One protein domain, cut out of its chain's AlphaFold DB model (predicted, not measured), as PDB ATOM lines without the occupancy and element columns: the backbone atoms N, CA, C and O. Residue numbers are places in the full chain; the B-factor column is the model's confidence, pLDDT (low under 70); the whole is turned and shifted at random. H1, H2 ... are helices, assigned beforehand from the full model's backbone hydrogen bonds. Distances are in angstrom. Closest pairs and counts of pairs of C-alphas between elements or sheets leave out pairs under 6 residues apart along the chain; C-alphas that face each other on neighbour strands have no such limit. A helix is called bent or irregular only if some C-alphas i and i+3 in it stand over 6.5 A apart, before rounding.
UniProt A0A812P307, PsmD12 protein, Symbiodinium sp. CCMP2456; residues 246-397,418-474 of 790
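AT A GLANCE: This is residues 246 to 397 and 418 to 474 of the 790 residues of the protein "PsmD12 protein" of Symbiodinium sp. CCMP2456 (UniProt A0A812P307). An elongated stack of helices, most of them laid across its long axis, leads from H1 and H3 at one end through H4 beside H5, H7 beside H8, H10, and H11 beside H12, to H13 with short H14 at the other end. H9 bridges H7 and H10 partway along, and the long unnamed stretch of residues 283 to 298 lies at the H3 end. The printed part has 209 residues with fourteen named helices, H1 to H14 in order, and no named strand: all helix. It is compact by its radius of gyration of the C-alphas, 19.3 A, yet spans 59 by 34 by 29 A.

HOW THE PARTS SIT: H10, residues 380 to 395, is the longest helix; with residues 386 to 393 alone it touches H9, residues 365 to 370, at a steep tilt of 56 degrees, the closest C-alphas, of Pro 365 and Ala 389, being 5.0 A apart. H10 touches H11, residues 421 to 435, at a shallow tilt of 27 degrees, opposite ways (closest C-alphas Leu 380 and His 432, 6.6 A). H11 and H12, residues 438 to 445, form a hairpin, with the C-alphas of Ala 425 and Leu 444 closest at 6.2 A. H13, residues 455 to 467, is near H12 and touches H14, residues 471 to 474, closest at the C-alphas of Val 462 and Ala 474, 4.7 A. H9 touches H7, residues 332 to 345, closest at the C-alphas of Trp 333 and Ala 367, 5.2 A. H7 and H8, residues 350 to 358, form a hairpin that only just touches, with 3 pairs of C-alphas within 8 A. The hub, H4, residues 299 to 312, touches H7, H2, residues 259 to 264, H3, residues 273 to 282, H5, residues 315 to 322, and H6, residues 325 to 328. H4 forms hairpins with H3 and H5; its closest C-alphas to H5, of Ala 309 and Ser 318, are 5.4 A apart. H1, residues 248 to 257, forms a hairpin with H2. Helix packing is part aligned, part crossed. Every O i to N i+4 pair is within hydrogen-bond range in H1, H3, H4, H5, H7, H8, H9, H10 and H12; H2 has 0 of 2, with 2 of 3 O i to N i+3 pairs, H11 9 of 11, H13 7 of 9, and H6 and H14 are too short.

IN THESE COORDINATES: H10 is 23.0 A long, H11 20.6 A, H4 19.9 A, H7 19.8 A and H13 19.3 A. C-alpha 248 opens H1 at (11.808, 2.784, -10.315), and C-alpha 474 ends H14 at (5.059, 30.738, 31.076). H11 is irregular, with C-alphas 431 and 434 8.4 A apart, and H2 only just, with C-alphas 259 and 262 6.6 A apart.

THE WHOLE: The C-alphas farthest apart, of Asp 289 and Asn 451, are 59.2 A apart. Residues 398 to 417 are not printed; C-alphas 397 and 418 are 21.3 A apart across this cut. The link from H3 to H4 is long, 16 residues. Mean pLDDT of the printed part is 83.0; 26 residues are under 70, among them 286 to 295 and 369 to 377.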
ATOM      1  N   LYS A 246       9.943   2.032  -3.625       94.81
ATOM      2  CA  LYS A 246      11.329   2.389  -3.981       94.81
ATOM      3  C   LYS A 246      11.776   1.872  -5.348       94.81
ATOM      4  O   LYS A 246      12.839   2.242  -5.837       94.81
ATOM      5  N   SER A 247      10.993   1.009  -5.998       95.06
ATOM      6  CA  SER A 247      11.363   0.480  -7.307       95.06
ATOM      7  C   SER A 247      10.978   1.443  -8.425       95.06
ATOM      8  O   SER A 247       9.795   1.631  -8.722       95.06
ATOM      9  N   ALA A 248      11.987   1.971  -9.118       93.81
ATOM     10  CA  ALA A 248      11.808   2.784 -10.315       93.81
ATOM     11  C   ALA A 248      10.936   2.092 -11.381       93.81
ATOM     12  O   ALA A 248      10.073   2.729 -11.971       93.81
ATOM     13  N   GLU A 249      11.085   0.778 -11.591       93.12
ATOM     14  CA  GLU A 249      10.265   0.022 -12.552       93.12
ATOM     15  C   GLU A 249       8.778   0.036 -12.203       93.12
ATOM     16  O   GLU A 249       7.937   0.256 -13.076       93.12
ATOM     17  N   VAL A 250       8.458  -0.183 -10.925       94.44
ATOM     18  CA  VAL A 250       7.075  -0.137 -10.443       94.44
ATOM     19  C   VAL A 250       6.538   1.274 -10.625       94.44
ATOM     20  O   VAL A 250       5.470   1.440 -11.205       94.44
ATOM     21  N   MET A 251       7.288   2.297 -10.212       94.38
ATOM     22  CA  MET A 251       6.830   3.679 -10.326       94.38
ATOM     23  C   MET A 251       6.687   4.156 -11.774       94.38
ATOM     24  O   MET A 251       5.728   4.864 -12.074       94.38
ATOM     25  N   PHE A 252       7.566   3.752 -12.696       92.19
ATOM     26  CA  PHE A 252       7.393   4.037 -14.123       92.19
ATOM     27  C   PHE A 252       6.092   3.446 -14.659       92.19
ATOM     28  O   PHE A 252       5.382   4.106 -15.421       92.19
ATOM     29  N   GLU A 253       5.751   2.230 -14.240       92.81
ATOM     30  CA  GLU A 253       4.503   1.593 -14.639       92.81
ATOM     31  C   GLU A 253       3.274   2.271 -14.013       92.81
ATOM     32  O   GLU A 253       2.280   2.478 -14.711       92.81
ATOM     33  N   VAL A 254       3.355   2.706 -12.750       91.62
ATOM     34  CA  VAL A 254       2.307   3.533 -12.127       91.62
ATOM     35  C   VAL A 254       2.122   4.830 -12.925       91.62
ATOM     36  O   VAL A 254       1.010   5.126 -13.361       91.62
ATOM     37  N   MET A 255       3.204   5.577 -13.174       88.19
ATOM     38  CA  MET A 255       3.173   6.873 -13.870       88.19
ATOM     39  C   MET A 255       2.668   6.781 -15.310       88.19
ATOM     40  O   MET A 255       2.148   7.763 -15.849       88.19
ATOM     41  N   ARG A 256       2.830   5.614 -15.942       86.56
ATOM     42  CA  ARG A 256       2.299   5.318 -17.276       86.56
ATOM     43  C   ARG A 256       0.773   5.252 -17.278       86.56
ATOM     44  O   ARG A 256       0.158   5.607 -18.280       86.56
ATOM     45  N   GLN A 257       0.180   4.738 -16.207       88.06
ATOM     46  CA  GLN A 257      -1.263   4.519 -16.109       88.06
ATOM     47  C   GLN A 257      -1.994   5.687 -15.457       88.06
ATOM     48  O   GLN A 257      -3.113   6.001 -15.855       88.06
ATOM     49  N   SER A 258      -1.375   6.321 -14.463       85.00
ATOM     50  CA  SER A 258      -1.970   7.427 -13.728       85.00
ATOM     51  C   SER A 258      -0.932   8.438 -13.285       85.00
ATOM     52  O   SER A 258       0.179   8.110 -12.876       85.00
ATOM     53  N   HIS A 259      -1.344   9.694 -13.338       74.06
ATOM     54  CA  HIS A 259      -0.568  10.828 -12.881       74.06
ATOM     55  C   HIS A 259      -0.536  10.898 -11.339       74.06
ATOM     56  O   HIS A 259       0.499  11.200 -10.754       74.06
ATOM     57  N   GLU A 260      -1.612  10.483 -10.665       75.00
ATOM     58  CA  GLU A 260      -1.703  10.430  -9.197       75.00
ATOM     59  C   GLU A 260      -0.678   9.486  -8.544       75.00
ATOM     60  O   GLU A 260      -0.503   9.497  -7.329       75.00
ATOM     61  N   GLY A 261       0.012   8.657  -9.329       78.81
ATOM     62  CA  GLY A 261       1.032   7.735  -8.850       78.81
ATOM     63  C   GLY A 261       2.211   8.376  -8.127       78.81
ATOM     64  O   GLY A 261       2.749   7.776  -7.197       78.81
ATOM     65  N   LEU A 262       2.594   9.595  -8.529       78.38
ATOM     66  CA  LEU A 262       3.772  10.287  -7.993       78.38
ATOM     67  C   LEU A 262       3.693  10.519  -6.481       78.38
ATOM     68  O   LEU A 262       4.708  10.430  -5.798       78.38
ATOM     69  N   GLN A 263       2.495  10.730  -5.930       79.31
ATOM     70  CA  GLN A 263       2.324  10.949  -4.489       79.31
ATOM     71  C   GLN A 263       2.732   9.722  -3.651       79.31
ATOM     72  O   GLN A 263       3.105   9.852  -2.484       79.31
ATOM     73  N   HIS A 264       2.691   8.522  -4.240       85.00
ATOM     74  CA  HIS A 264       3.044   7.264  -3.577       85.00
ATOM     75  C   HIS A 264       4.511   6.880  -3.754       85.00
ATOM     76  O   HIS A 264       4.952   5.895  -3.161       85.00
ATOM     77  N   MET A 265       5.253   7.658  -4.535       87.88
ATOM     78  CA  MET A 265       6.674   7.465  -4.732       87.88
ATOM     79  C   MET A 265       7.438   7.686  -3.429       87.88
ATOM     80  O   MET A 265       7.070   8.522  -2.587       87.88
ATOM     81  N   ASP A 266       8.493   6.897  -3.274       90.94
ATOM     82  CA  ASP A 266       9.448   7.054  -2.194       90.94
ATOM     83  C   ASP A 266      10.276   8.342  -2.349       90.94
ATOM     84  O   ASP A 266      10.488   8.832  -3.463       90.94
ATOM     85  N   THR A 267      10.739   8.899  -1.230       88.56
ATOM     86  CA  THR A 267      11.535  10.131  -1.226       88.56
ATOM     87  C   THR A 267      12.882   9.948  -1.922       88.56
ATOM     88  O   THR A 267      13.357  10.891  -2.548       88.56
ATOM     89  N   GLU A 268      13.471   8.747  -1.890       91.75
ATOM     90  CA  GLU A 268      14.732   8.448  -2.579       91.75
ATOM     91  C   GLU A 268      14.586   8.606  -4.100       91.75
ATOM     92  O   GLU A 268      15.422   9.239  -4.740       91.75
ATOM     93  N   LEU A 269      13.483   8.115  -4.678       92.75
ATOM     94  CA  LEU A 269      13.214   8.245  -6.115       92.75
ATOM     95  C   LEU A 269      12.888   9.687  -6.519       92.75
ATOM     96  O   LEU A 269      13.319  10.137  -7.576       92.75
ATOM     97  N   LEU A 270      12.178  10.436  -5.668       91.06
ATOM     98  CA  LEU A 270      11.907  11.864  -5.890       91.06
ATOM     99  C   LEU A 270      13.150  12.758  -5.739       91.06
ATOM    100  O   LEU A 270      13.075  13.958  -6.001       91.06
ATOM    101  N   ARG A 271      14.286  12.194  -5.323       89.75
ATOM    102  CA  ARG A 271      15.592  12.868  -5.262       89.75
ATOM    103  C   ARG A 271      16.570  12.350  -6.316       89.75
ATOM    104  O   ARG A 271      17.631  12.942  -6.503       89.75
ATOM    105  N   ASP A 272      16.227  11.273  -7.016       92.62
ATOM    106  CA  ASP A 272      17.048  10.711  -8.080       92.62
ATOM    107  C   ASP A 272      16.801  11.474  -9.389       92.62
ATOM    108  O   ASP A 272      15.834  11.237 -10.119       92.62
ATOM    109  N   ALA A 273      17.712  12.401  -9.698       90.81
ATOM    110  CA  ALA A 273      17.681  13.196 -10.921       90.81
ATOM    111  C   ALA A 273      17.645  12.334 -12.192       90.81
ATOM    112  O   ALA A 273      17.047  12.734 -13.190       90.81
ATOM    113  N   TYR A 274      18.263  11.151 -12.167       90.12
ATOM    114  CA  TYR A 274      18.309  10.257 -13.315       90.12
ATOM    115  C   TYR A 274      16.948   9.595 -13.549       90.12
ATOM    116  O   TYR A 274      16.413   9.623 -14.661       90.12
ATOM    117  N   PHE A 275      16.351   9.063 -12.481       92.19
ATOM    118  CA  PHE A 275      14.994   8.527 -12.509       92.19
ATOM    119  C   PHE A 275      13.979   9.582 -12.974       92.19
ATOM    120  O   PHE A 275      13.174   9.319 -13.870       92.19
ATOM    121  N   LEU A 276      14.040  10.784 -12.397       91.75
ATOM    122  CA  LEU A 276      13.141  11.888 -12.730       91.75
ATOM    123  C   LEU A 276      13.345  12.385 -14.163       91.75
ATOM    124  O   LEU A 276      12.366  12.661 -14.849       91.75
ATOM    125  N   GLY A 277      14.588  12.433 -14.648       89.25
ATOM    126  CA  GLY A 277      14.895  12.747 -16.043       89.25
ATOM    127  C   GLY A 277      14.244  11.749 -16.999       89.25
ATOM    128  O   GLY A 277      13.545  12.142 -17.932       89.25
ATOM    129  N   GLN A 278      14.358  10.453 -16.706       89.06
ATOM    130  CA  GLN A 278      13.704   9.414 -17.500       89.06
ATOM    131  C   GLN A 278      12.167   9.485 -17.404       89.06
ATOM    132  O   GLN A 278      11.468   9.298 -18.402       89.06
ATOM    133  N   ALA A 279      11.616   9.781 -16.224       89.50
ATOM    134  CA  ALA A 279      10.180   9.989 -16.044       89.50
ATOM    135  C   ALA A 279       9.679  11.177 -16.880       89.50
ATOM    136  O   ALA A 279       8.619  11.098 -17.508       89.50
ATOM    137  N   CYS A 280      10.472  12.249 -16.936       87.56
ATOM    138  CA  CYS A 280      10.221  13.408 -17.774       87.56
ATOM    139  C   CYS A 280      10.226  13.024 -19.268       87.56
ATOM    140  O   CYS A 280       9.268  13.306 -19.993       87.56
ATOM    141  N   GLU A 281      11.235  12.289 -19.731       85.50
ATOM    142  CA  GLU A 281      11.313  11.817 -21.120       85.50
ATOM    143  C   GLU A 281      10.116  10.941 -21.514       85.50
ATOM    144  O   GLU A 281       9.549  11.099 -22.596       85.50
ATOM    145  N   MET A 282       9.661  10.058 -20.619       82.69
ATOM    146  CA  MET A 282       8.468   9.234 -20.850       82.69
ATOM    147  C   MET A 282       7.191  10.050 -21.039       82.69
ATOM    148  O   MET A 282       6.268   9.598 -21.722       82.69
ATOM    149  N   ARG A 283       7.122  11.216 -20.395       80.06
ATOM    150  CA  ARG A 283       6.031  12.184 -20.540       80.06
ATOM    151  C   ARG A 283       6.218  13.100 -21.751       80.06
ATOM    152  O   ARG A 283       5.328  13.880 -22.068       80.06
ATOM    153  N   GLY A 284       7.321  12.943 -22.482       79.06
ATOM    154  CA  GLY A 284       7.628  13.713 -23.678       79.06
ATOM    155  C   GLY A 284       8.306  15.049 -23.390       79.06
ATOM    156  O   GLY A 284       8.306  15.901 -24.277       79.06
ATOM    157  N   PHE A 285       8.880  15.241 -22.196       79.06
ATOM    158  CA  PHE A 285       9.776  16.362 -21.918       79.06
ATOM    159  C   PHE A 285      11.176  16.016 -22.479       79.06
ATOM    160  O   PHE A 285      11.842  15.135 -21.940       79.06
ATOM    161  N   PRO A 286      11.633  16.635 -23.581       66.31
ATOM    162  CA  PRO A 286      12.985  16.492 -24.089       66.31
ATOM    163  C   PRO A 286      13.960  17.105 -23.083       66.31
ATOM    164  O   PRO A 286      13.659  18.123 -22.456       66.31
ATOM    165  N   GLY A 287      15.130  16.484 -22.952       60.34
ATOM    166  CA  GLY A 287      16.198  16.964 -22.083       60.34
ATOM    167  C   GLY A 287      16.519  18.449 -22.299       60.34
ATOM    168  O   GLY A 287      16.631  18.896 -23.440       60.34
ATOM    169  N   SER A 288      16.598  19.161 -21.168       54.91
ATOM    170  CA  SER A 288      17.119  20.507 -20.838       54.91
ATOM    171  C   SER A 288      16.932  21.715 -21.766       54.91
ATOM    172  O   SER A 288      16.828  22.825 -21.252       54.91
ATOM    173  N   ASP A 289      16.887  21.585 -23.088       58.75
ATOM    174  CA  ASP A 289      17.284  22.723 -23.925       58.75
ATOM    175  C   ASP A 289      16.132  23.670 -24.284       58.75
ATOM    176  O   ASP A 289      16.365  24.861 -24.483       58.75
ATOM    177  N   VAL A 290      14.879  23.198 -24.304       60.00
ATOM    178  CA  VAL A 290      13.684  24.057 -24.380       60.00
ATOM    179  C   VAL A 290      12.482  23.302 -23.805       60.00
ATOM    180  O   VAL A 290      12.094  22.265 -24.341       60.00
ATOM    181  N   LEU A 291      11.831  23.851 -22.774       61.31
ATOM    182  CA  LEU A 291      10.525  23.391 -22.279       61.31
ATOM    183  C   LEU A 291       9.390  24.263 -22.862       61.31
ATOM    184  O   LEU A 291       9.071  25.320 -22.319       61.31
ATOM    185  N   PRO A 292       8.755  23.878 -23.982       58.31
ATOM    186  CA  PRO A 292       7.501  24.448 -24.440       58.31
ATOM    187  C   PRO A 292       6.432  24.452 -23.338       58.31
ATOM    188  O   PRO A 292       6.027  23.398 -22.854       58.31
ATOM    189  N   GLN A 293       5.867  25.627 -23.037       59.16
ATOM    190  CA  GLN A 293       4.753  25.800 -22.084       59.16
ATOM    191  C   GLN A 293       3.537  24.887 -22.355       59.16
ATOM    192  O   GLN A 293       2.738  24.634 -21.462       59.16
ATOM    193  N   ARG A 294       3.393  24.368 -23.582       60.75
ATOM    194  CA  ARG A 294       2.316  23.451 -24.008       60.75
ATOM    195  C   ARG A 294       2.357  22.047 -23.372       60.75
ATOM    196  O   ARG A 294       1.460  21.252 -23.655       60.75
ATOM    197  N   TRP A 295       3.392  21.715 -22.599       61.91
ATOM    198  CA  TRP A 295       3.620  20.354 -22.085       61.91
ATOM    199  C   TRP A 295       3.295  20.143 -20.615       61.91
ATOM    200  O   TRP A 295       3.128  19.007 -20.207       61.91
ATOM    201  N   LEU A 296       3.149  21.212 -19.845       71.44
ATOM    202  CA  LEU A 296       2.637  21.136 -18.484       71.44
ATOM    203  C   LEU A 296       1.111  21.210 -18.572       71.44
ATOM    204  O   LEU A 296       0.549  22.307 -18.569       71.44
ATOM    205  N   GLN A 297       0.454  20.071 -18.793       72.12
ATOM    206  CA  GLN A 297      -0.994  20.021 -19.028       72.12
ATOM    207  C   GLN A 297      -1.773  19.779 -17.739       72.12
ATOM    208  O   GLN A 297      -2.908  20.247 -17.622       72.12
ATOM    209  N   ASP A 298      -1.156  19.099 -16.773       79.38
ATOM    210  CA  ASP A 298      -1.747  18.785 -15.480       79.38
ATOM    211  C   ASP A 298      -0.816  19.124 -14.293       79.38
ATOM    212  O   ASP A 298       0.296  19.635 -14.442       79.38
ATOM    213  N   VAL A 299      -1.318  18.898 -13.080       79.31
ATOM    214  CA  VAL A 299      -0.625  19.159 -11.803       79.31
ATOM    215  C   VAL A 299       0.602  18.268 -11.641       79.31
ATOM    216  O   VAL A 299       1.590  18.652 -11.022       79.31
ATOM    217  N   VAL A 300       0.546  17.062 -12.185       80.69
ATOM    218  CA  VAL A 300       1.565  16.034 -12.002       80.69
ATOM    219  C   VAL A 300       2.758  16.316 -12.884       80.69
ATOM    220  O   VAL A 300       3.881  16.120 -12.438       80.69
ATOM    221  N   ASP A 301       2.534  16.843 -14.081       84.94
ATOM    222  CA  ASP A 301       3.591  17.383 -14.922       84.94
ATOM    223  C   ASP A 301       4.359  18.490 -14.178       84.94
ATOM    224  O   ASP A 301       5.588  18.515 -14.194       84.94
ATOM    225  N   VAL A 302       3.646  19.374 -13.463       87.25
ATOM    226  CA  VAL A 302       4.275  20.426 -12.646       87.25
ATOM    227  C   VAL A 302       5.030  19.829 -11.456       87.25
ATOM    228  O   VAL A 302       6.156  20.244 -11.191       87.25
ATOM    229  N   LEU A 303       4.451  18.843 -10.764       88.19
ATOM    230  CA  LEU A 303       5.103  18.143  -9.655       88.19
ATOM    231  C   LEU A 303       6.385  17.449 -10.116       88.19
ATOM    232  O   LEU A 303       7.434  17.636  -9.507       88.19
ATOM    233  N   LEU A 304       6.309  16.672 -11.195       88.75
ATOM    234  CA  LEU A 304       7.436  15.932 -11.749       88.75
ATOM    235  C   LEU A 304       8.553  16.881 -12.179       88.75
ATOM    236  O   LEU A 304       9.714  16.643 -11.860       88.75
ATOM    237  N   LEU A 305       8.195  17.972 -12.862       89.12
ATOM    238  CA  LEU A 305       9.164  18.951 -13.329       89.12
ATOM    239  C   LEU A 305       9.824  19.703 -12.166       89.12
ATOM    240  O   LEU A 305      11.030  19.912 -12.204       89.12
ATOM    241  N   LEU A 306       9.070  20.070 -11.123       90.06
ATOM    242  CA  LEU A 306       9.626  20.689  -9.913       90.06
ATOM    243  C   LEU A 306      10.533  19.727  -9.143       90.06
ATOM    244  O   LEU A 306      11.606  20.136  -8.708       90.06
ATOM    245  N   ALA A 307      10.141  18.457  -9.009       90.62
ATOM    246  CA  ALA A 307      10.981  17.437  -8.389       90.62
ATOM    247  C   ALA A 307      12.282  17.237  -9.181       90.62
ATOM    248  O   ALA A 307      13.364  17.224  -8.598       90.62
ATOM    249  N   PHE A 308      12.191  17.151 -10.513       91.75
ATOM    250  CA  PHE A 308      13.356  17.043 -11.391       91.75
ATOM    251  C   PHE A 308      14.278  18.255 -11.255       91.75
ATOM    252  O   PHE A 308      15.473  18.085 -11.035       91.75
ATOM    253  N   ALA A 309      13.718  19.463 -11.327       90.38
ATOM    254  CA  ALA A 309      14.466  20.707 -11.212       90.38
ATOM    255  C   ALA A 309      15.169  20.840  -9.857       90.38
ATOM    256  O   ALA A 309      16.305  21.298  -9.789       90.38
ATOM    257  N   ALA A 310      14.527  20.393  -8.777       90.50
ATOM    258  CA  ALA A 310      15.145  20.350  -7.460       90.50
ATOM    259  C   ALA A 310      16.300  19.336  -7.403       90.50
ATOM    260  O   ALA A 310      17.390  19.672  -6.940       90.50
ATOM    261  N   ALA A 311      16.104  18.127  -7.942       89.94
ATOM    262  CA  ALA A 311      17.130  17.085  -7.971       89.94
ATOM    263  C   ALA A 311      18.355  17.477  -8.824       89.94
ATOM    264  O   ALA A 311      19.487  17.146  -8.469       89.94
ATOM    265  N   THR A 312      18.154  18.214  -9.922       91.00
ATOM    266  CA  THR A 312      19.239  18.746 -10.767       91.00
ATOM    267  C   THR A 312      19.763  20.108 -10.315       91.00
ATOM    268  O   THR A 312      20.784  20.561 -10.834       91.00
ATOM    269  N   LYS A 313      19.101  20.750  -9.344       90.75
ATOM    270  CA  LYS A 313      19.349  22.135  -8.907       90.75
ATOM    271  C   LYS A 313      19.236  23.153 -10.053       90.75
ATOM    272  O   LYS A 313      19.981  24.129 -10.102       90.75
ATOM    273  N   ASP A 314      18.304  22.921 -10.976       89.94
ATOM    274  CA  ASP A 314      18.012  23.809 -12.100       89.94
ATOM    275  C   ASP A 314      16.936  24.844 -11.717       89.94
ATOM    276  O   ASP A 314      15.723  24.596 -11.739       89.94
ATOM    277  N   GLU A 315      17.385  26.044 -11.348       87.88
ATOM    278  CA  GLU A 315      16.498  27.156 -10.988       87.88
ATOM    279  C   GLU A 315      15.644  27.637 -12.173       87.88
ATOM    280  O   GLU A 315      14.505  28.072 -11.984       87.88
ATOM    281  N   GLY A 316      16.155  27.523 -13.404       87.31
ATOM    282  CA  GLY A 316      15.443  27.937 -14.611       87.31
ATOM    283  C   GLY A 316      14.214  27.067 -14.855       87.31
ATOM    284  O   GLY A 316      13.106  27.582 -15.037       87.31
ATOM    285  N   VAL A 317      14.388  25.747 -14.780       87.06
ATOM    286  CA  VAL A 317      13.284  24.782 -14.902       87.06
ATOM    287  C   VAL A 317      12.277  24.955 -13.764       87.06
ATOM    288  O   VAL A 317      11.066  24.942 -14.005       87.06
ATOM    289  N   SER A 318      12.757  25.208 -12.543       89.06
ATOM    290  CA  SER A 318      11.899  25.476 -11.385       89.06
ATOM    291  C   SER A 318      11.001  26.697 -11.609       89.06
ATOM    292  O   SER A 318       9.789  26.634 -11.391       89.06
ATOM    293  N   GLN A 319      11.565  27.797 -12.118       86.81
ATOM    294  CA  GLN A 319      10.813  29.021 -12.390       86.81
ATOM    295  C   GLN A 319       9.776  28.831 -13.507       86.81
ATOM    296  O   GLN A 319       8.659  29.354 -13.420       86.81
ATOM    297  N   VAL A 320      10.111  28.061 -14.547       86.31
ATOM    298  CA  VAL A 320       9.165  27.709 -15.619       86.31
ATOM    299  C   VAL A 320       7.988  26.906 -15.062       86.31
ATOM    300  O   VAL A 320       6.837  27.190 -15.398       86.31
ATOM    301  N   ALA A 321       8.250  25.947 -14.173       87.88
ATOM    302  CA  ALA A 321       7.207  25.139 -13.553       87.88
ATOM    303  C   ALA A 321       6.290  25.974 -12.634       87.88
ATOM    304  O   ALA A 321       5.064  25.885 -12.745       87.88
ATOM    305  N   LEU A 322       6.859  26.851 -11.794       87.44
ATOM    306  CA  LEU A 322       6.104  27.723 -10.876       87.44
ATOM    307  C   LEU A 322       5.231  28.770 -11.588       87.44
ATOM    308  O   LEU A 322       4.189  29.177 -11.066       87.44
ATOM    309  N   THR A 323       5.640  29.216 -12.778       86.62
ATOM    310  CA  THR A 323       4.914  30.232 -13.564       86.62
ATOM    311  C   THR A 323       3.953  29.638 -14.592       86.62
ATOM    312  O   THR A 323       3.286  30.375 -15.323       86.62
ATOM    313  N   CYS A 324       3.839  28.311 -14.655       85.75
ATOM    314  CA  CYS A 324       3.010  27.662 -15.652       85.75
ATOM    315  C   CYS A 324       1.506  27.894 -15.425       85.75
ATOM    316  O   CYS A 324       0.987  27.826 -14.309       85.75
ATOM    317  N   ALA A 325       0.772  28.088 -16.525       82.00
ATOM    318  CA  ALA A 325      -0.677  28.260 -16.518       82.00
ATOM    319  C   ALA A 325      -1.435  27.050 -15.943       82.00
ATOM    320  O   ALA A 325      -2.526  27.237 -15.406       82.00
ATOM    321  N   ALA A 326      -0.885  25.831 -16.034       80.06
ATOM    322  CA  ALA A 326      -1.477  24.652 -15.400       80.06
ATOM    323  C   ALA A 326      -1.502  24.793 -13.879       80.06
ATOM    324  O   ALA A 326      -2.547  24.572 -13.274       80.06
ATOM    325  N   LEU A 327      -0.412  25.293 -13.281       82.69
ATOM    326  CA  LEU A 327      -0.326  25.534 -11.842       82.69
ATOM    327  C   LEU A 327      -1.306  26.628 -11.364       82.69
ATOM    328  O   LEU A 327      -1.714  26.649 -10.210       82.69
ATOM    329  N   ALA A 328      -1.707  27.563 -12.229       82.81
ATOM    330  CA  ALA A 328      -2.724  28.569 -11.902       82.81
ATOM    331  C   ALA A 328      -4.171  28.041 -11.987       82.81
ATOM    332  O   ALA A 328      -5.087  28.681 -11.477       82.81
ATOM    333  N   LYS A 329      -4.386  26.902 -12.654       83.88
ATOM    334  CA  LYS A 329      -5.708  26.292 -12.881       83.88
ATOM    335  C   LYS A 329      -5.979  25.090 -11.976       83.88
ATOM    336  O   LYS A 329      -7.027  24.461 -12.114       83.88
ATOM    337  N   THR A 330      -5.041  24.753 -11.098       83.19
ATOM    338  CA  THR A 330      -5.152  23.619 -10.183       83.19
ATOM    339  C   THR A 330      -6.320  23.818  -9.232       83.19
ATOM    340  O   THR A 330      -6.608  24.935  -8.793       83.19
ATOM    341  N   SER A 331      -7.012  22.729  -8.896       85.06
ATOM    342  CA  SER A 331      -7.991  22.798  -7.819       85.06
ATOM    343  C   SER A 331      -7.284  23.102  -6.490       85.06
ATOM    344  O   SER A 331      -6.061  22.965  -6.362       85.06
ATOM    345  N   ALA A 332      -8.040  23.521  -5.473       81.19
ATOM    346  CA  ALA A 332      -7.480  23.705  -4.135       81.19
ATOM    347  C   ALA A 332      -6.857  22.399  -3.609       81.19
ATOM    348  O   ALA A 332      -5.788  22.431  -3.009       81.19
ATOM    349  N   TRP A 333      -7.488  21.257  -3.898       80.00
ATOM    350  CA  TRP A 333      -7.003  19.941  -3.488       80.00
ATOM    351  C   TRP A 333      -5.710  19.553  -4.212       80.00
ATOM    352  O   TRP A 333      -4.744  19.152  -3.571       80.00
ATOM    353  N   ASP A 334      -5.650  19.767  -5.527       81.12
ATOM    354  CA  ASP A 334      -4.442  19.479  -6.303       81.12
ATOM    355  C   ASP A 334      -3.267  20.367  -5.880       81.12
ATOM    356  O   ASP A 334      -2.132  19.904  -5.793       81.12
ATOM    357  N   SER A 335      -3.543  21.641  -5.581       83.94
ATOM    358  CA  SER A 335      -2.543  22.580  -5.056       83.94
ATOM    359  C   SER A 335      -1.978  22.088  -3.728       83.94
ATOM    360  O   SER A 335      -0.765  22.068  -3.546       83.94
ATOM    361  N   VAL A 336      -2.852  21.639  -2.827       82.12
ATOM    362  CA  VAL A 336      -2.461  21.053  -1.544       82.12
ATOM    363  C   VAL A 336      -1.613  19.801  -1.747       82.12
ATOM    364  O   VAL A 336      -0.495  19.741  -1.240       82.12
ATOM    365  N   SER A 337      -2.101  18.831  -2.522       81.44
ATOM    366  CA  SER A 337      -1.388  17.573  -2.763       81.44
ATOM    367  C   SER A 337      -0.010  17.817  -3.380       81.44
ATOM    368  O   SER A 337       0.960  17.160  -2.995       81.44
ATOM    369  N   LEU A 338       0.092  18.765  -4.316       85.56
ATOM    370  CA  LEU A 338       1.348  19.138  -4.957       85.56
ATOM    371  C   LEU A 338       2.332  19.748  -3.961       85.56
ATOM    372  O   LEU A 338       3.464  19.279  -3.865       85.56
ATOM    373  N   VAL A 339       1.904  20.769  -3.213       87.06
ATOM    374  CA  VAL A 339       2.785  21.477  -2.276       87.06
ATOM    375  C   VAL A 339       3.237  20.540  -1.162       87.06
ATOM    376  O   VAL A 339       4.432  20.471  -0.897       87.06
ATOM    377  N   VAL A 340       2.323  19.766  -0.568       82.69
ATOM    378  CA  VAL A 340       2.660  18.800   0.488       82.69
ATOM    379  C   VAL A 340       3.665  17.779  -0.019       82.69
ATOM    380  O   VAL A 340       4.682  17.560   0.635       82.69
ATOM    381  N   THR A 341       3.429  17.180  -1.192       83.69
ATOM    382  CA  THR A 341       4.339  16.163  -1.742       83.69
ATOM    383  C   THR A 341       5.728  16.741  -1.995       83.69
ATOM    384  O   THR A 341       6.718  16.119  -1.627       83.69
ATOM    385  N   LEU A 342       5.819  17.930  -2.594       87.38
ATOM    386  CA  LEU A 342       7.105  18.543  -2.912       87.38
ATOM    387  C   LEU A 342       7.850  18.999  -1.656       87.38
ATOM    388  O   LEU A 342       9.013  18.653  -1.496       87.38
ATOM    389  N   VAL A 343       7.190  19.719  -0.749       87.12
ATOM    390  CA  VAL A 343       7.836  20.261   0.458       87.12
ATOM    391  C   VAL A 343       8.271  19.152   1.419       87.12
ATOM    392  O   VAL A 343       9.334  19.264   2.016       87.12
ATOM    393  N   SER A 344       7.494  18.069   1.551       81.75
ATOM    394  CA  SER A 344       7.847  16.968   2.462       81.75
ATOM    395  C   SER A 344       8.890  16.003   1.893       81.75
ATOM    396  O   SER A 344       9.703  15.460   2.637       81.75
ATOM    397  N   LYS A 345       8.891  15.760   0.574       85.12
ATOM    398  CA  LYS A 345       9.706  14.685  -0.022       85.12
ATOM    399  C   LYS A 345      10.940  15.175  -0.770       85.12
ATOM    400  O   LYS A 345      11.924  14.435  -0.874       85.12
ATOM    401  N   VAL A 346      10.904  16.399  -1.285       87.12
ATOM    402  CA  VAL A 346      11.931  16.949  -2.172       87.12
ATOM    403  C   VAL A 346      12.736  18.016  -1.435       87.12
ATOM    404  O   VAL A 346      12.183  18.853  -0.730       87.12
ATOM    405  N   ASP A 347      14.057  17.989  -1.608       87.31
ATOM    406  CA  ASP A 347      14.952  19.027  -1.087       87.31
ATOM    407  C   ASP A 347      14.880  20.269  -1.991       87.31
ATOM    408  O   ASP A 347      15.582  20.383  -2.996       87.31
ATOM    409  N   LEU A 348      13.925  21.152  -1.696       88.12
ATOM    410  CA  LEU A 348      13.659  22.356  -2.478       88.12
ATOM    411  C   LEU A 348      14.524  23.529  -2.007       88.12
ATOM    412  O   LEU A 348      14.671  23.765  -0.810       88.12
ATOM    413  N   ALA A 349      14.982  24.362  -2.946       89.00
ATOM    414  CA  ALA A 349      15.557  25.659  -2.595       89.00
ATOM    415  C   ALA A 349      14.523  26.533  -1.857       89.00
ATOM    416  O   ALA A 349      13.350  26.575  -2.240       89.00
ATOM    417  N   GLU A 350      14.959  27.283  -0.841       86.38
ATOM    418  CA  GLU A 350      14.060  28.015   0.069       86.38
ATOM    419  C   GLU A 350      13.130  29.011  -0.653       86.38
ATOM    420  O   GLU A 350      11.974  29.177  -0.266       86.38
ATOM    421  N   ALA A 351      13.581  29.620  -1.756       86.25
ATOM    422  CA  ALA A 351      12.755  30.509  -2.578       86.25
ATOM    423  C   ALA A 351      11.586  29.776  -3.271       86.25
ATOM    424  O   ALA A 351      10.465  30.294  -3.332       86.25
ATOM    425  N   ILE A 352      11.829  28.556  -3.766       88.38
ATOM    426  CA  ILE A 352      10.810  27.694  -4.389       88.38
ATOM    427  C   ILE A 352       9.855  27.189  -3.311       88.38
ATOM    428  O   ILE A 352       8.639  27.267  -3.484       88.38
ATOM    429  N   ARG A 353      10.406  26.723  -2.183       89.19
ATOM    430  CA  ARG A 353       9.638  26.275  -1.018       89.19
ATOM    431  C   ARG A 353       8.689  27.369  -0.531       89.19
ATOM    432  O   ARG A 353       7.492  27.120  -0.439       89.19
ATOM    433  N   SER A 354       9.188  28.589  -0.336       86.88
ATOM    434  CA  SER A 354       8.376  29.751   0.054       86.88
ATOM    435  C   SER A 354       7.263  30.035  -0.958       86.88
ATOM    436  O   SER A 354       6.100  30.142  -0.581       86.88
ATOM    437  N   SER A 355       7.585  30.042  -2.257       88.81
ATOM    438  CA  SER A 355       6.600  30.270  -3.327       88.81
ATOM    439  C   SER A 355       5.494  29.204  -3.370       88.81
ATOM    440  O   SER A 355       4.349  29.501  -3.711       88.81
ATOM    441  N   LEU A 356       5.821  27.949  -3.046       88.94
ATOM    442  CA  LEU A 356       4.848  26.860  -2.945       88.94
ATOM    443  C   LEU A 356       3.981  26.987  -1.686       88.94
ATOM    444  O   LEU A 356       2.768  26.806  -1.773       88.94
ATOM    445  N   LEU A 357       4.568  27.345  -0.542       87.25
ATOM    446  CA  LEU A 357       3.828  27.585   0.702       87.25
ATOM    447  C   LEU A 357       2.872  28.781   0.582       87.25
ATOM    448  O   LEU A 357       1.732  28.697   1.036       87.25
ATOM    449  N   ASP A 358       3.273  29.849  -0.109       87.56
ATOM    450  CA  ASP A 358       2.416  31.010  -0.379       87.56
ATOM    451  C   ASP A 358       1.146  30.633  -1.154       87.56
ATOM    452  O   ASP A 358       0.093  31.239  -0.968       87.56
ATOM    453  N   ARG A 359       1.192  29.580  -1.978       85.69
ATOM    454  CA  ARG A 359       0.009  29.093  -2.709       85.69
ATOM    455  C   ARG A 359      -1.018  28.397  -1.831       85.69
ATOM    456  O   ARG A 359      -2.162  28.250  -2.254       85.69
ATOM    457  N   LEU A 360      -0.629  27.964  -0.636       84.38
ATOM    458  CA  LEU A 360      -1.565  27.426   0.343       84.38
ATOM    459  C   LEU A 360      -2.327  28.540   1.069       84.38
ATOM    460  O   LEU A 360      -3.404  28.289   1.616       84.38
ATOM    461  N   GLN A 361      -1.812  29.773   1.050       82.25
ATOM    462  CA  GLN A 361      -2.457  30.905   1.703       82.25
ATOM    463  C   GLN A 361      -3.791  31.231   1.022       82.25
ATOM    464  O   GLN A 361      -3.891  31.396  -0.194       82.25
ATOM    465  N   GLY A 362      -4.848  31.332   1.828       77.31
ATOM    466  CA  GLY A 362      -6.194  31.643   1.346       77.31
ATOM    467  C   GLY A 362      -6.945  30.467   0.712       77.31
ATOM    468  O   GLY A 362      -8.102  30.648   0.323       77.31
ATOM    469  N   LEU A 363      -6.347  29.268   0.642       81.50
ATOM    470  CA  LEU A 363      -7.088  28.061   0.280       81.50
ATOM    471  C   LEU A 363      -8.130  27.712   1.358       81.50
ATOM    472  O   LEU A 363      -7.938  28.016   2.539       81.50
ATOM    473  N   PRO A 364      -9.257  27.082   0.969       74.25
ATOM    474  CA  PRO A 364     -10.277  26.664   1.919       74.25
ATOM    475  C   PRO A 364      -9.689  25.670   2.941       74.25
ATOM    476  O   PRO A 364      -9.052  24.693   2.531       74.25
ATOM    477  N   PRO A 365      -9.916  25.874   4.253       66.12
ATOM    478  CA  PRO A 365      -9.436  24.985   5.311       66.12
ATOM    479  C   PRO A 365      -9.791  23.506   5.127       66.12
ATOM    480  O   PRO A 365      -9.055  22.646   5.595       66.12
ATOM    481  N   GLU A 366     -10.884  23.182   4.435       68.69
ATOM    482  CA  GLU A 366     -11.266  21.801   4.130       68.69
ATOM    483  C   GLU A 366     -10.262  21.112   3.199       68.69
ATOM    484  O   GLU A 366      -9.899  19.962   3.435       68.69
ATOM    485  N   ALA A 367      -9.772  21.822   2.176       72.06
ATOM    486  CA  ALA A 367      -8.760  21.289   1.264       72.06
ATOM    487  C   ALA A 367      -7.415  21.108   1.979       72.06
ATOM    488  O   ALA A 367      -6.729  20.113   1.753       72.06
ATOM    489  N   LEU A 368      -7.069  22.045   2.869       70.38
ATOM    490  CA  LEU A 368      -5.877  21.952   3.712       70.38
ATOM    491  C   LEU A 368      -5.986  20.797   4.717       70.38
ATOM    492  O   LEU A 368      -5.003  20.127   4.969       70.38
ATOM    493  N   ALA A 369      -7.162  20.496   5.261       64.31
ATOM    494  CA  ALA A 369      -7.284  19.414   6.233       64.31
ATOM    495  C   ALA A 369      -7.244  18.009   5.599       64.31
ATOM    496  O   ALA A 369      -6.628  17.106   6.152       64.31
ATOM    497  N   GLU A 370      -7.865  17.796   4.432       60.25
ATOM    498  CA  GLU A 370      -7.904  16.457   3.818       60.25
ATOM    499  C   GLU A 370      -6.551  15.988   3.258       60.25
ATOM    500  O   GLU A 370      -6.285  14.784   3.242       60.25
ATOM    501  N   GLY A 371      -5.696  16.910   2.807       57.56
ATOM    502  CA  GLY A 371      -4.413  16.580   2.177       57.56
ATOM    503  C   GLY A 371      -3.223  16.401   3.127       57.56
ATOM    504  O   GLY A 371      -2.161  15.974   2.683       57.56
ATOM    505  N   PHE A 372      -3.370  16.711   4.417       64.38
ATOM    506  CA  PHE A 372      -2.236  16.970   5.323       64.38
ATOM    507  C   PHE A 372      -2.037  15.934   6.436       64.38
ATOM    508  O   PHE A 372      -1.435  16.226   7.465       64.38
ATOM    509  N   ASN A 373      -2.520  14.707   6.252       56.59
ATOM    510  CA  ASN A 373      -2.750  13.856   7.413       56.59
ATOM    511  C   ASN A 373      -1.511  13.342   8.155       56.59
ATOM    512  O   ASN A 373      -1.510  13.411   9.370       56.59
ATOM    513  N   ASP A 374      -0.433  12.921   7.500       57.12
ATOM    514  CA  ASP A 374       0.751  12.430   8.241       57.12
ATOM    515  C   ASP A 374       1.995  13.322   8.070       57.12
ATOM    516  O   ASP A 374       2.870  13.343   8.927       57.12
ATOM    517  N   TRP A 375       2.057  14.117   6.998       64.12
ATOM    518  CA  TRP A 375       3.284  14.803   6.565       64.12
ATOM    519  C   TRP A 375       3.420  16.233   7.091       64.12
ATOM    520  O   TRP A 375       4.521  16.769   7.142       64.12
ATOM    521  N   ALA A 376       2.311  16.865   7.494       65.12
ATOM    522  CA  ALA A 376       2.323  18.223   8.045       65.12
ATOM    523  C   ALA A 376       3.178  18.314   9.309       65.12
ATOM    524  O   ALA A 376       3.822  19.322   9.557       65.12
ATOM    525  N   VAL A 377       3.178  17.237  10.092       66.38
ATOM    526  CA  VAL A 377       3.926  17.132  11.341       66.38
ATOM    527  C   VAL A 377       5.432  17.138  11.084       66.38
ATOM    528  O   VAL A 377       6.177  17.570  11.947       66.38
ATOM    529  N   GLU A 378       5.904  16.731   9.903       75.75
ATOM    530  CA  GLU A 378       7.337  16.685   9.580       75.75
ATOM    531  C   GLU A 378       7.889  18.042   9.093       75.75
ATOM    532  O   GLU A 378       9.103  18.262   9.116       75.75
ATOM    533  N   ASP A 379       7.025  18.988   8.699       84.38
ATOM    534  CA  ASP A 379       7.424  20.316   8.219       84.38
ATOM    535  C   ASP A 379       6.711  21.444   8.980       84.38
ATOM    536  O   ASP A 379       5.506  21.664   8.847       84.38
ATOM    537  N   LEU A 380       7.490  22.222   9.734       84.50
ATOM    538  CA  LEU A 380       6.992  23.324  10.558       84.50
ATOM    539  C   LEU A 380       6.168  24.366   9.773       84.50
ATOM    540  O   LEU A 380       5.151  24.847  10.269       84.50
ATOM    541  N   GLY A 381       6.578  24.723   8.551       83.44
ATOM    542  CA  GLY A 381       5.887  25.745   7.757       83.44
ATOM    543  C   GLY A 381       4.499  25.279   7.317       83.44
ATOM    544  O   GLY A 381       3.515  26.013   7.447       83.44
ATOM    545  N   LEU A 382       4.409  24.027   6.865       80.44
ATOM    546  CA  LEU A 382       3.145  23.360   6.557       80.44
ATOM    547  C   LEU A 382       2.244  23.240   7.795       80.44
ATOM    548  O   LEU A 382       1.044  23.522   7.714       80.44
ATOM    549  N   ALA A 383       2.815  22.871   8.942       84.44
ATOM    550  CA  ALA A 383       2.077  22.715  10.189       84.44
ATOM    551  C   ALA A 383       1.416  24.019  10.668       84.44
ATOM    552  O   ALA A 383       0.240  24.026  11.047       84.44
ATOM    553  N   LEU A 384       2.151  25.135  10.625       85.19
ATOM    554  CA  LEU A 384       1.649  26.445  11.049       85.19
ATOM    555  C   LEU A 384       0.520  26.948  10.140       85.19
ATOM    556  O   LEU A 384      -0.504  27.416  10.641       85.19
ATOM    557  N   LEU A 385       0.653  26.790   8.817       81.06
ATOM    558  CA  LEU A 385      -0.404  27.153   7.864       81.06
ATOM    559  C   LEU A 385      -1.698  26.364   8.114       81.06
ATOM    560  O   LEU A 385      -2.797  26.923   8.035       81.06
ATOM    561  N   LEU A 386      -1.583  25.079   8.460       79.19
ATOM    562  CA  LEU A 386      -2.735  24.241   8.786       79.19
ATOM    563  C   LEU A 386      -3.444  24.723  10.063       79.19
ATOM    564  O   LEU A 386      -4.676  24.823  10.101       79.19
ATOM    565  N   LEU A 387      -2.681  25.066  11.101       82.44
ATOM    566  CA  LEU A 387      -3.223  25.607  12.349       82.44
ATOM    567  C   LEU A 387      -3.976  26.928  12.131       82.44
ATOM    568  O   LEU A 387      -5.099  27.087  12.630       82.44
ATOM    569  N   GLU A 388      -3.409  27.845  11.345       83.19
ATOM    570  CA  GLU A 388      -4.039  29.122  10.993       83.19
ATOM    571  C   GLU A 388      -5.355  28.908  10.223       83.19
ATOM    572  O   GLU A 388      -6.385  29.511  10.559       83.19
ATOM    573  N   ALA A 389      -5.366  27.986   9.258       73.44
ATOM    574  CA  ALA A 389      -6.562  27.636   8.497       73.44
ATOM    575  C   ALA A 389      -7.679  27.058   9.388       73.44
ATOM    576  O   ALA A 389      -8.845  27.457   9.274       73.44
ATOM    577  N   HIS A 390      -7.340  26.173  10.331       72.62
ATOM    578  CA  HIS A 390      -8.312  25.635  11.288       72.62
ATOM    579  C   HIS A 390      -8.911  26.709  12.198       72.62
ATOM    580  O   HIS A 390     -10.111  26.674  12.489       72.62
ATOM    581  N   LYS A 391      -8.107  27.675  12.648       80.31
ATOM    582  CA  LYS A 391      -8.605  28.794  13.457       80.31
ATOM    583  C   LYS A 391      -9.594  29.651  12.669       80.31
ATOM    584  O   LYS A 391     -10.697  29.895  13.162       80.31
ATOM    585  N   ALA A 392      -9.259  30.009  11.429       72.00
ATOM    586  CA  ALA A 392     -10.162  30.750  10.547       72.00
ATOM    587  C   ALA A 392     -11.503  30.015  10.342       72.00
ATOM    588  O   ALA A 392     -12.565  30.646  10.306       72.00
ATOM    589  N   ALA A 393     -11.474  28.677  10.285       66.06
ATOM    590  CA  ALA A 393     -12.679  27.853  10.213       66.06
ATOM    591  C   ALA A 393     -13.552  27.917  11.476       66.06
ATOM    592  O   ALA A 393     -14.782  28.004  11.384       66.06
ATOM    593  N   ARG A 394     -12.932  27.913  12.663       70.75
ATOM    594  CA  ARG A 394     -13.637  28.010  13.954       70.75
ATOM    595  C   ARG A 394     -14.272  29.383  14.172       70.75
ATOM    596  O   ARG A 394     -15.370  29.453  14.717       70.75
ATOM    597  N   GLU A 395     -13.602  30.453  13.750       76.50
ATOM    598  CA  GLU A 395     -14.048  31.833  13.982       76.50
ATOM    599  C   GLU A 395     -15.218  32.259  13.082       76.50
ATOM    600  O   GLU A 395     -15.993  33.135  13.468       76.50
ATOM    601  N   ASN A 396     -15.419  31.625  11.919       71.25
ATOM    602  CA  ASN A 396     -16.521  31.975  11.013       71.25
ATOM    603  C   ASN A 396     -17.400  30.783  10.588       71.25
ATOM    604  O   ASN A 396     -17.541  30.526   9.392       71.25
ATOM    605  N   PRO A 397     -18.091  30.085  11.510       62.22
ATOM    606  CA  PRO A 397     -18.809  28.847  11.190       62.22
ATOM    607  C   PRO A 397     -19.875  29.001  10.097       62.22
ATOM    608  O   PRO A 397     -20.194  28.036   9.409       62.22
ATOM    609  N   ASN A 418      -6.660  10.291  15.770       52.47
ATOM    610  CA  ASN A 418      -7.627  11.393  15.882       52.47
ATOM    611  C   ASN A 418      -7.099  12.574  16.725       52.47
ATOM    612  O   ASN A 418      -7.566  12.755  17.846       52.47
ATOM    613  N   TRP A 419      -6.156  13.370  16.229       55.19
ATOM    614  CA  TRP A 419      -5.686  14.518  16.993       55.19
ATOM    615  C   TRP A 419      -6.705  15.653  16.970       55.19
ATOM    616  O   TRP A 419      -7.189  16.076  15.916       55.19
ATOM    617  N   GLY A 420      -7.046  16.165  18.151       69.94
ATOM    618  CA  GLY A 420      -7.712  17.457  18.272       69.94
ATOM    619  C   GLY A 420      -6.809  18.593  17.766       69.94
ATOM    620  O   GLY A 420      -5.591  18.466  17.754       69.94
ATOM    621  N   HIS A 421      -7.385  19.746  17.396       77.62
ATOM    622  CA  HIS A 421      -6.616  20.941  16.982       77.62
ATOM    623  C   HIS A 421      -5.499  21.311  17.975       77.62
ATOM    624  O   HIS A 421      -4.411  21.705  17.570       77.62
ATOM    625  N   HIS A 422      -5.784  21.161  19.270       81.25
ATOM    626  CA  HIS A 422      -4.840  21.438  20.350       81.25
ATOM    627  C   HIS A 422      -3.739  20.374  20.429       81.25
ATOM    628  O   HIS A 422      -2.575  20.734  20.523       81.25
ATOM    629  N   GLU A 423      -4.085  19.092  20.303       80.56
ATOM    630  CA  GLU A 423      -3.122  17.979  20.288       80.56
ATOM    631  C   GLU A 423      -2.171  18.079  19.087       80.56
ATOM    632  O   GLU A 423      -0.971  17.886  19.237       80.56
ATOM    633  N   PHE A 424      -2.677  18.474  17.911       82.50
ATOM    634  CA  PHE A 424      -1.834  18.733  16.742       82.50
ATOM    635  C   PHE A 424      -0.857  19.893  16.993       82.50
ATOM    636  O   PHE A 424       0.326  19.755  16.710       82.50
ATOM    637  N   ALA A 425      -1.313  21.012  17.573       87.38
ATOM    638  CA  ALA A 425      -0.425  22.126  17.924       87.38
ATOM    639  C   ALA A 425       0.681  21.704  18.909       87.38
ATOM    640  O   ALA A 425       1.827  22.125  18.776       87.38
ATOM    641  N   VAL A 426       0.350  20.851  19.878       87.12
ATOM    642  CA  VAL A 426       1.327  20.320  20.835       87.12
ATOM    643  C   VAL A 426       2.322  19.398  20.157       87.12
ATOM    644  O   VAL A 426       3.518  19.542  20.390       87.12
ATOM    645  N   GLN A 427       1.871  18.505  19.277       85.81
ATOM    646  CA  GLN A 427       2.794  17.648  18.545       85.81
ATOM    647  C   GLN A 427       3.770  18.473  17.697       85.81
ATOM    648  O   GLN A 427       4.966  18.213  17.715       85.81
ATOM    649  N   VAL A 428       3.278  19.502  17.003       87.38
ATOM    650  CA  VAL A 428       4.129  20.402  16.209       87.38
ATOM    651  C   VAL A 428       5.173  21.091  17.085       87.38
ATOM    652  O   VAL A 428       6.305  21.269  16.650       87.38
ATOM    653  N   PHE A 429       4.821  21.448  18.322       91.38
ATOM    654  CA  PHE A 429       5.795  21.958  19.282       91.38
ATOM    655  C   PHE A 429       6.836  20.897  19.636       91.38
ATOM    656  O   PHE A 429       8.022  21.178  19.548       91.38
ATOM    657  N   VAL A 430       6.405  19.685  19.990       88.31
ATOM    658  CA  VAL A 430       7.306  18.596  20.398       88.31
ATOM    659  C   VAL A 430       8.282  18.207  19.284       88.31
ATOM    660  O   VAL A 430       9.446  17.942  19.575       88.31
ATOM    661  N   ASP A 431       7.832  18.189  18.030       86.06
ATOM    662  CA  ASP A 431       8.647  17.736  16.897       86.06
ATOM    663  C   ASP A 431       9.545  18.838  16.305       86.06
ATOM    664  O   ASP A 431      10.481  18.526  15.567       86.06
ATOM    665  N   HIS A 432       9.282  20.117  16.613       89.88
ATOM    666  CA  HIS A 432      10.020  21.262  16.050       89.88
ATOM    667  C   HIS A 432      10.513  22.275  17.088       89.88
ATOM    668  O   HIS A 432      10.862  23.391  16.700       89.88
ATOM    669  N   GLU A 433      10.551  21.930  18.377       91.69
ATOM    670  CA  GLU A 433      10.910  22.836  19.483       91.69
ATOM    671  C   GLU A 433      12.184  23.647  19.184       91.69
ATOM    672  O   GLU A 433      12.201  24.872  19.272       91.69
ATOM    673  N   ASP A 434      13.226  22.966  18.722       90.19
ATOM    674  CA  ASP A 434      14.555  23.487  18.410       90.19
ATOM    675  C   ASP A 434      14.632  24.308  17.107       90.19
ATOM    676  O   ASP A 434      15.645  24.960  16.837       90.19
ATOM    677  N   ARG A 435      13.559  24.332  16.308       89.44
ATOM    678  CA  ARG A 435      13.466  25.070  15.033       89.44
ATOM    679  C   ARG A 435      12.528  26.276  15.095       89.44
ATOM    680  O   ARG A 435      12.487  27.045  14.134       89.44
ATOM    681  N   LEU A 436      11.765  26.439  16.174       91.31
ATOM    682  CA  LEU A 436      10.782  27.513  16.297       91.31
ATOM    683  C   LEU A 436      11.469  28.873  16.458       91.31
ATOM    684  O   LEU A 436      12.281  29.089  17.355       91.31
ATOM    685  N   SER A 437      11.104  29.840  15.615       92.75
ATOM    686  CA  SER A 437      11.380  31.245  15.921       92.75
ATOM    687  C   SER A 437      10.441  31.728  17.034       92.75
ATOM    688  O   SER A 437       9.366  31.164  17.233       92.75
ATOM    689  N   SER A 438      10.774  32.818  17.737       91.00
ATOM    690  CA  SER A 438       9.863  33.369  18.759       91.00
ATOM    691  C   SER A 438       8.497  33.769  18.187       91.00
ATOM    692  O   SER A 438       7.491  33.669  18.885       91.00
ATOM    693  N   ALA A 439       8.441  34.184  16.915       91.62
ATOM    694  CA  ALA A 439       7.186  34.510  16.240       91.62
ATOM    695  C   ALA A 439       6.356  33.253  15.930       91.62
ATOM    696  O   ALA A 439       5.140  33.264  16.114       91.62
ATOM    697  N   ASP A 440       7.002  32.172  15.492       91.56
ATOM    698  CA  ASP A 440       6.334  30.898  15.204       91.56
ATOM    699  C   ASP A 440       5.852  30.224  16.484       91.56
ATOM    700  O   ASP A 440       4.722  29.744  16.544       91.56
ATOM    701  N   PHE A 441       6.669  30.270  17.537       93.62
ATOM    702  CA  PHE A 441       6.298  29.798  18.862       93.62
ATOM    703  C   PHE A 441       5.084  30.560  19.410       93.62
ATOM    704  O   PHE A 441       4.131  29.947  19.888       93.62
ATOM    705  N   GLU A 442       5.051  31.891  19.279       91.69
ATOM    706  CA  GLU A 442       3.886  32.688  19.680       91.69
ATOM    707  C   GLU A 442       2.632  32.318  18.870       91.69
ATOM    708  O   GLU A 442       1.541  32.205  19.434       91.69
ATOM    709  N   ARG A 443       2.762  32.100  17.554       89.44
ATOM    710  CA  ARG A 443       1.644  31.622  16.723       89.44
ATOM    711  C   ARG A 443       1.144  30.273  17.220       89.44
ATOM    712  O   ARG A 443      -0.057  30.134  17.441       89.44
ATOM    713  N   LEU A 444       2.049  29.327  17.446       90.62
ATOM    714  CA  LEU A 444       1.747  27.974  17.899       90.62
ATOM    715  C   LEU A 444       1.038  27.961  19.259       90.62
ATOM    716  O   LEU A 444       0.002  27.312  19.406       90.62
ATOM    717  N   LEU A 445       1.522  28.758  20.217       91.00
ATOM    718  CA  LEU A 445       0.910  28.911  21.540       91.00
ATOM    719  C   LEU A 445      -0.560  29.342  21.469       91.00
ATOM    720  O   LEU A 445      -1.378  28.843  22.239       91.00
ATOM    721  N   ARG A 446      -0.940  30.213  20.521       89.69
ATOM    722  CA  ARG A 446      -2.344  30.658  20.349       89.69
ATOM    723  C   ARG A 446      -3.291  29.524  19.943       89.69
ATOM    724  O   ARG A 446      -4.508  29.696  20.029       89.69
ATOM    725  N   HIS A 447      -2.751  28.407  19.462       86.56
ATOM    726  CA  HIS A 447      -3.508  27.217  19.088       86.56
ATOM    727  C   HIS A 447      -3.541  26.159  20.190       86.56
ATOM    728  O   HIS A 447      -4.335  25.223  20.097       86.56
ATOM    729  N   MET A 448      -2.746  26.302  21.248       89.38
ATOM    730  CA  MET A 448      -2.769  25.407  22.401       89.38
ATOM    731  C   MET A 448      -3.858  25.828  23.388       89.38
ATOM    732  O   MET A 448      -4.189  27.002  23.529       89.38
ATOM    733  N   VAL A 449      -4.443  24.850  24.072       85.31
ATOM    734  CA  VAL A 449      -5.408  25.087  25.148       85.31
ATOM    735  C   VAL A 449      -4.855  24.422  26.396       85.31
ATOM    736  O   VAL A 449      -4.818  23.200  26.485       85.31
ATOM    737  N   PHE A 450      -4.377  25.246  27.332       82.81
ATOM    738  CA  PHE A 450      -3.524  24.797  28.436       82.81
ATOM    739  C   PHE A 450      -4.185  23.755  29.340       82.81
ATOM    740  O   PHE A 450      -3.522  22.828  29.780       82.81
ATOM    741  N   ASN A 451      -5.502  23.835  29.547       79.44
ATOM    742  CA  ASN A 451      -6.234  22.866  30.366       79.44
ATOM    743  C   ASN A 451      -6.501  21.514  29.676       79.44
ATOM    744  O   ASN A 451      -7.106  20.640  30.292       79.44
ATOM    745  N   MET A 452      -6.094  21.354  28.414       82.69
ATOM    746  CA  MET A 452      -6.158  20.091  27.666       82.69
ATOM    747  C   MET A 452      -4.780  19.432  27.514       82.69
ATOM    748  O   MET A 452      -4.700  18.357  26.929       82.69
ATOM    749  N   LEU A 453      -3.717  20.075  28.005       84.31
ATOM    750  CA  LEU A 453      -2.353  19.563  27.927       84.31
ATOM    751  C   LEU A 453      -2.111  18.489  28.984       84.31
ATOM    752  O   LEU A 453      -2.601  18.585  30.113       84.31
ATOM    753  N   LEU A 454      -1.303  17.493  28.631       86.62
ATOM    754  CA  LEU A 454      -0.769  16.549  29.602       86.62
ATOM    755  C   LEU A 454       0.255  17.257  30.506       86.62
ATOM    756  O   LEU A 454       0.951  18.163  30.047       86.62
ATOM    757  N   PRO A 455       0.410  16.836  31.775       84.75
ATOM    758  CA  PRO A 455       1.344  17.477  32.703       84.75
ATOM    759  C   PRO A 455       2.765  17.576  32.129       84.75
ATOM    760  O   PRO A 455       3.372  18.641  32.150       84.75
ATOM    761  N   GLU A 456       3.264  16.490  31.530       87.44
ATOM    762  CA  GLU A 456       4.598  16.424  30.915       87.44
ATOM    763  C   GLU A 456       4.800  17.461  29.796       87.44
ATOM    764  O   GLU A 456       5.886  18.026  29.661       87.44
ATOM    765  N   GLU A 457       3.754  17.749  29.018       89.44
ATOM    766  CA  GLU A 457       3.783  18.739  27.936       89.44
ATOM    767  C   GLU A 457       3.866  20.158  28.507       89.44
ATOM    768  O   GLU A 457       4.645  20.981  28.028       89.44
ATOM    769  N   VAL A 458       3.120  20.429  29.583       88.69
ATOM    770  CA  VAL A 458       3.147  21.714  30.299       88.69
ATOM    771  C   VAL A 458       4.545  21.985  30.856       88.69
ATOM    772  O   VAL A 458       5.069  23.087  30.688       88.69
ATOM    773  N   PHE A 459       5.184  20.980  31.464       89.31
ATOM    774  CA  PHE A 459       6.535  21.122  32.016       89.31
ATOM    775  C   PHE A 459       7.604  21.380  30.945       89.31
ATOM    776  O   PHE A 459       8.592  22.053  31.242       89.31
ATOM    777  N   ARG A 460       7.414  20.909  29.703       91.00
ATOM    778  CA  ARG A 460       8.280  21.267  28.560       91.00
ATOM    779  C   ARG A 460       7.978  22.657  28.001       91.00
ATOM    780  O   ARG A 460       8.896  23.380  27.628       91.00
ATOM    781  N   LEU A 461       6.707  23.055  27.982       92.25
ATOM    782  CA  LEU A 461       6.285  24.346  27.440       92.25
ATOM    783  C   LEU A 461       6.724  25.535  28.298       92.25
ATOM    784  O   LEU A 461       7.029  26.585  27.742       92.25
ATOM    785  N   VAL A 462       6.790  25.407  29.628       92.62
ATOM    786  CA  VAL A 462       7.178  26.539  30.494       92.62
ATOM    787  C   VAL A 462       8.602  27.054  30.203       92.62
ATOM    788  O   VAL A 462       8.739  28.258  29.960       92.62
ATOM    789  N   PRO A 463       9.658  26.214  30.162       92.12
ATOM    790  CA  PRO A 463      10.992  26.653  29.751       92.12
ATOM    791  C   PRO A 463      11.014  27.225  28.331       92.12
ATOM    792  O   PRO A 463      11.645  28.258  28.111       92.12
ATOM    793  N   ALA A 464      10.292  26.610  27.387       92.56
ATOM    794  CA  ALA A 464      10.202  27.105  26.015       92.56
ATOM    795  C   ALA A 464       9.563  28.503  25.958       92.56
ATOM    796  O   ALA A 464      10.074  29.399  25.285       92.56
ATOM    797  N   CYS A 465       8.508  28.755  26.741       93.19
ATOM    798  CA  CYS A 465       7.917  30.084  26.861       93.19
ATOM    799  C   CYS A 465       8.921  31.123  27.357       93.19
ATOM    800  O   CYS A 465       8.942  32.239  26.840       93.19
ATOM    801  N   LEU A 466       9.770  30.780  28.321       90.81
ATOM    802  CA  LEU A 466      10.802  31.696  28.806       90.81
ATOM    803  C   LEU A 466      11.889  31.934  27.754       90.81
ATOM    804  O   LEU A 466      12.239  33.088  27.505       90.81
ATOM    805  N   ALA A 467      12.351  30.877  27.081       91.38
ATOM    806  CA  ALA A 467      13.338  30.965  26.005       91.38
ATOM    807  C   ALA A 467      12.861  31.853  24.839       91.38
ATOM    808  O   ALA A 467      13.646  32.610  24.271       91.38
ATOM    809  N   HIS A 468      11.560  31.830  24.535       91.44
ATOM    810  CA  HIS A 468      10.939  32.648  23.488       91.44
ATOM    811  C   HIS A 468      10.359  33.988  23.981       91.44
ATOM    812  O   HIS A 468       9.586  34.620  23.259       91.44
ATOM    813  N   ALA A 469      10.743  34.451  25.178       91.38
ATOM    814  CA  ALA A 469      10.322  35.730  25.761       91.38
ATOM    815  C   ALA A 469       8.792  35.893  25.923       91.38
ATOM    816  O   ALA A 469       8.245  36.982  25.752       91.38
ATOM    817  N   GLN A 470       8.105  34.816  26.317       91.44
ATOM    818  CA  GLN A 470       6.669  34.754  26.617       91.44
ATOM    819  C   GLN A 470       6.402  34.540  28.128       91.44
ATOM    820  O   GLN A 470       5.806  33.532  28.521       91.44
ATOM    821  N   PRO A 471       6.804  35.470  29.022       89.50
ATOM    822  CA  PRO A 471       6.731  35.269  30.474       89.50
ATOM    823  C   PRO A 471       5.296  35.181  31.015       89.50
ATOM    824  O   PRO A 471       5.057  34.517  32.021       89.50
ATOM    825  N   ALA A 472       4.325  35.820  30.352       88.62
ATOM    826  CA  ALA A 472       2.916  35.731  30.740       88.62
ATOM    827  C   ALA A 472       2.356  34.317  30.507       88.62
ATOM    828  O   ALA A 472       1.763  33.739  31.415       88.62
ATOM    829  N   ALA A 473       2.623  33.733  29.332       90.12
ATOM    830  CA  ALA A 473       2.233  32.359  29.017       90.12
ATOM    831  C   ALA A 473       2.969  31.349  29.911       90.12
ATOM    832  O   ALA A 473       2.336  30.444  30.451       90.12
ATOM    833  N   ALA A 474       4.274  31.555  30.147       91.56
ATOM    834  CA  ALA A 474       5.059  30.738  31.076       91.56
ATOM    835  C   ALA A 474       4.434  30.719  32.477       91.56
ATOM    836  O   ALA A 474       4.318  29.662  33.087       91.56
TER     837      ALA A 474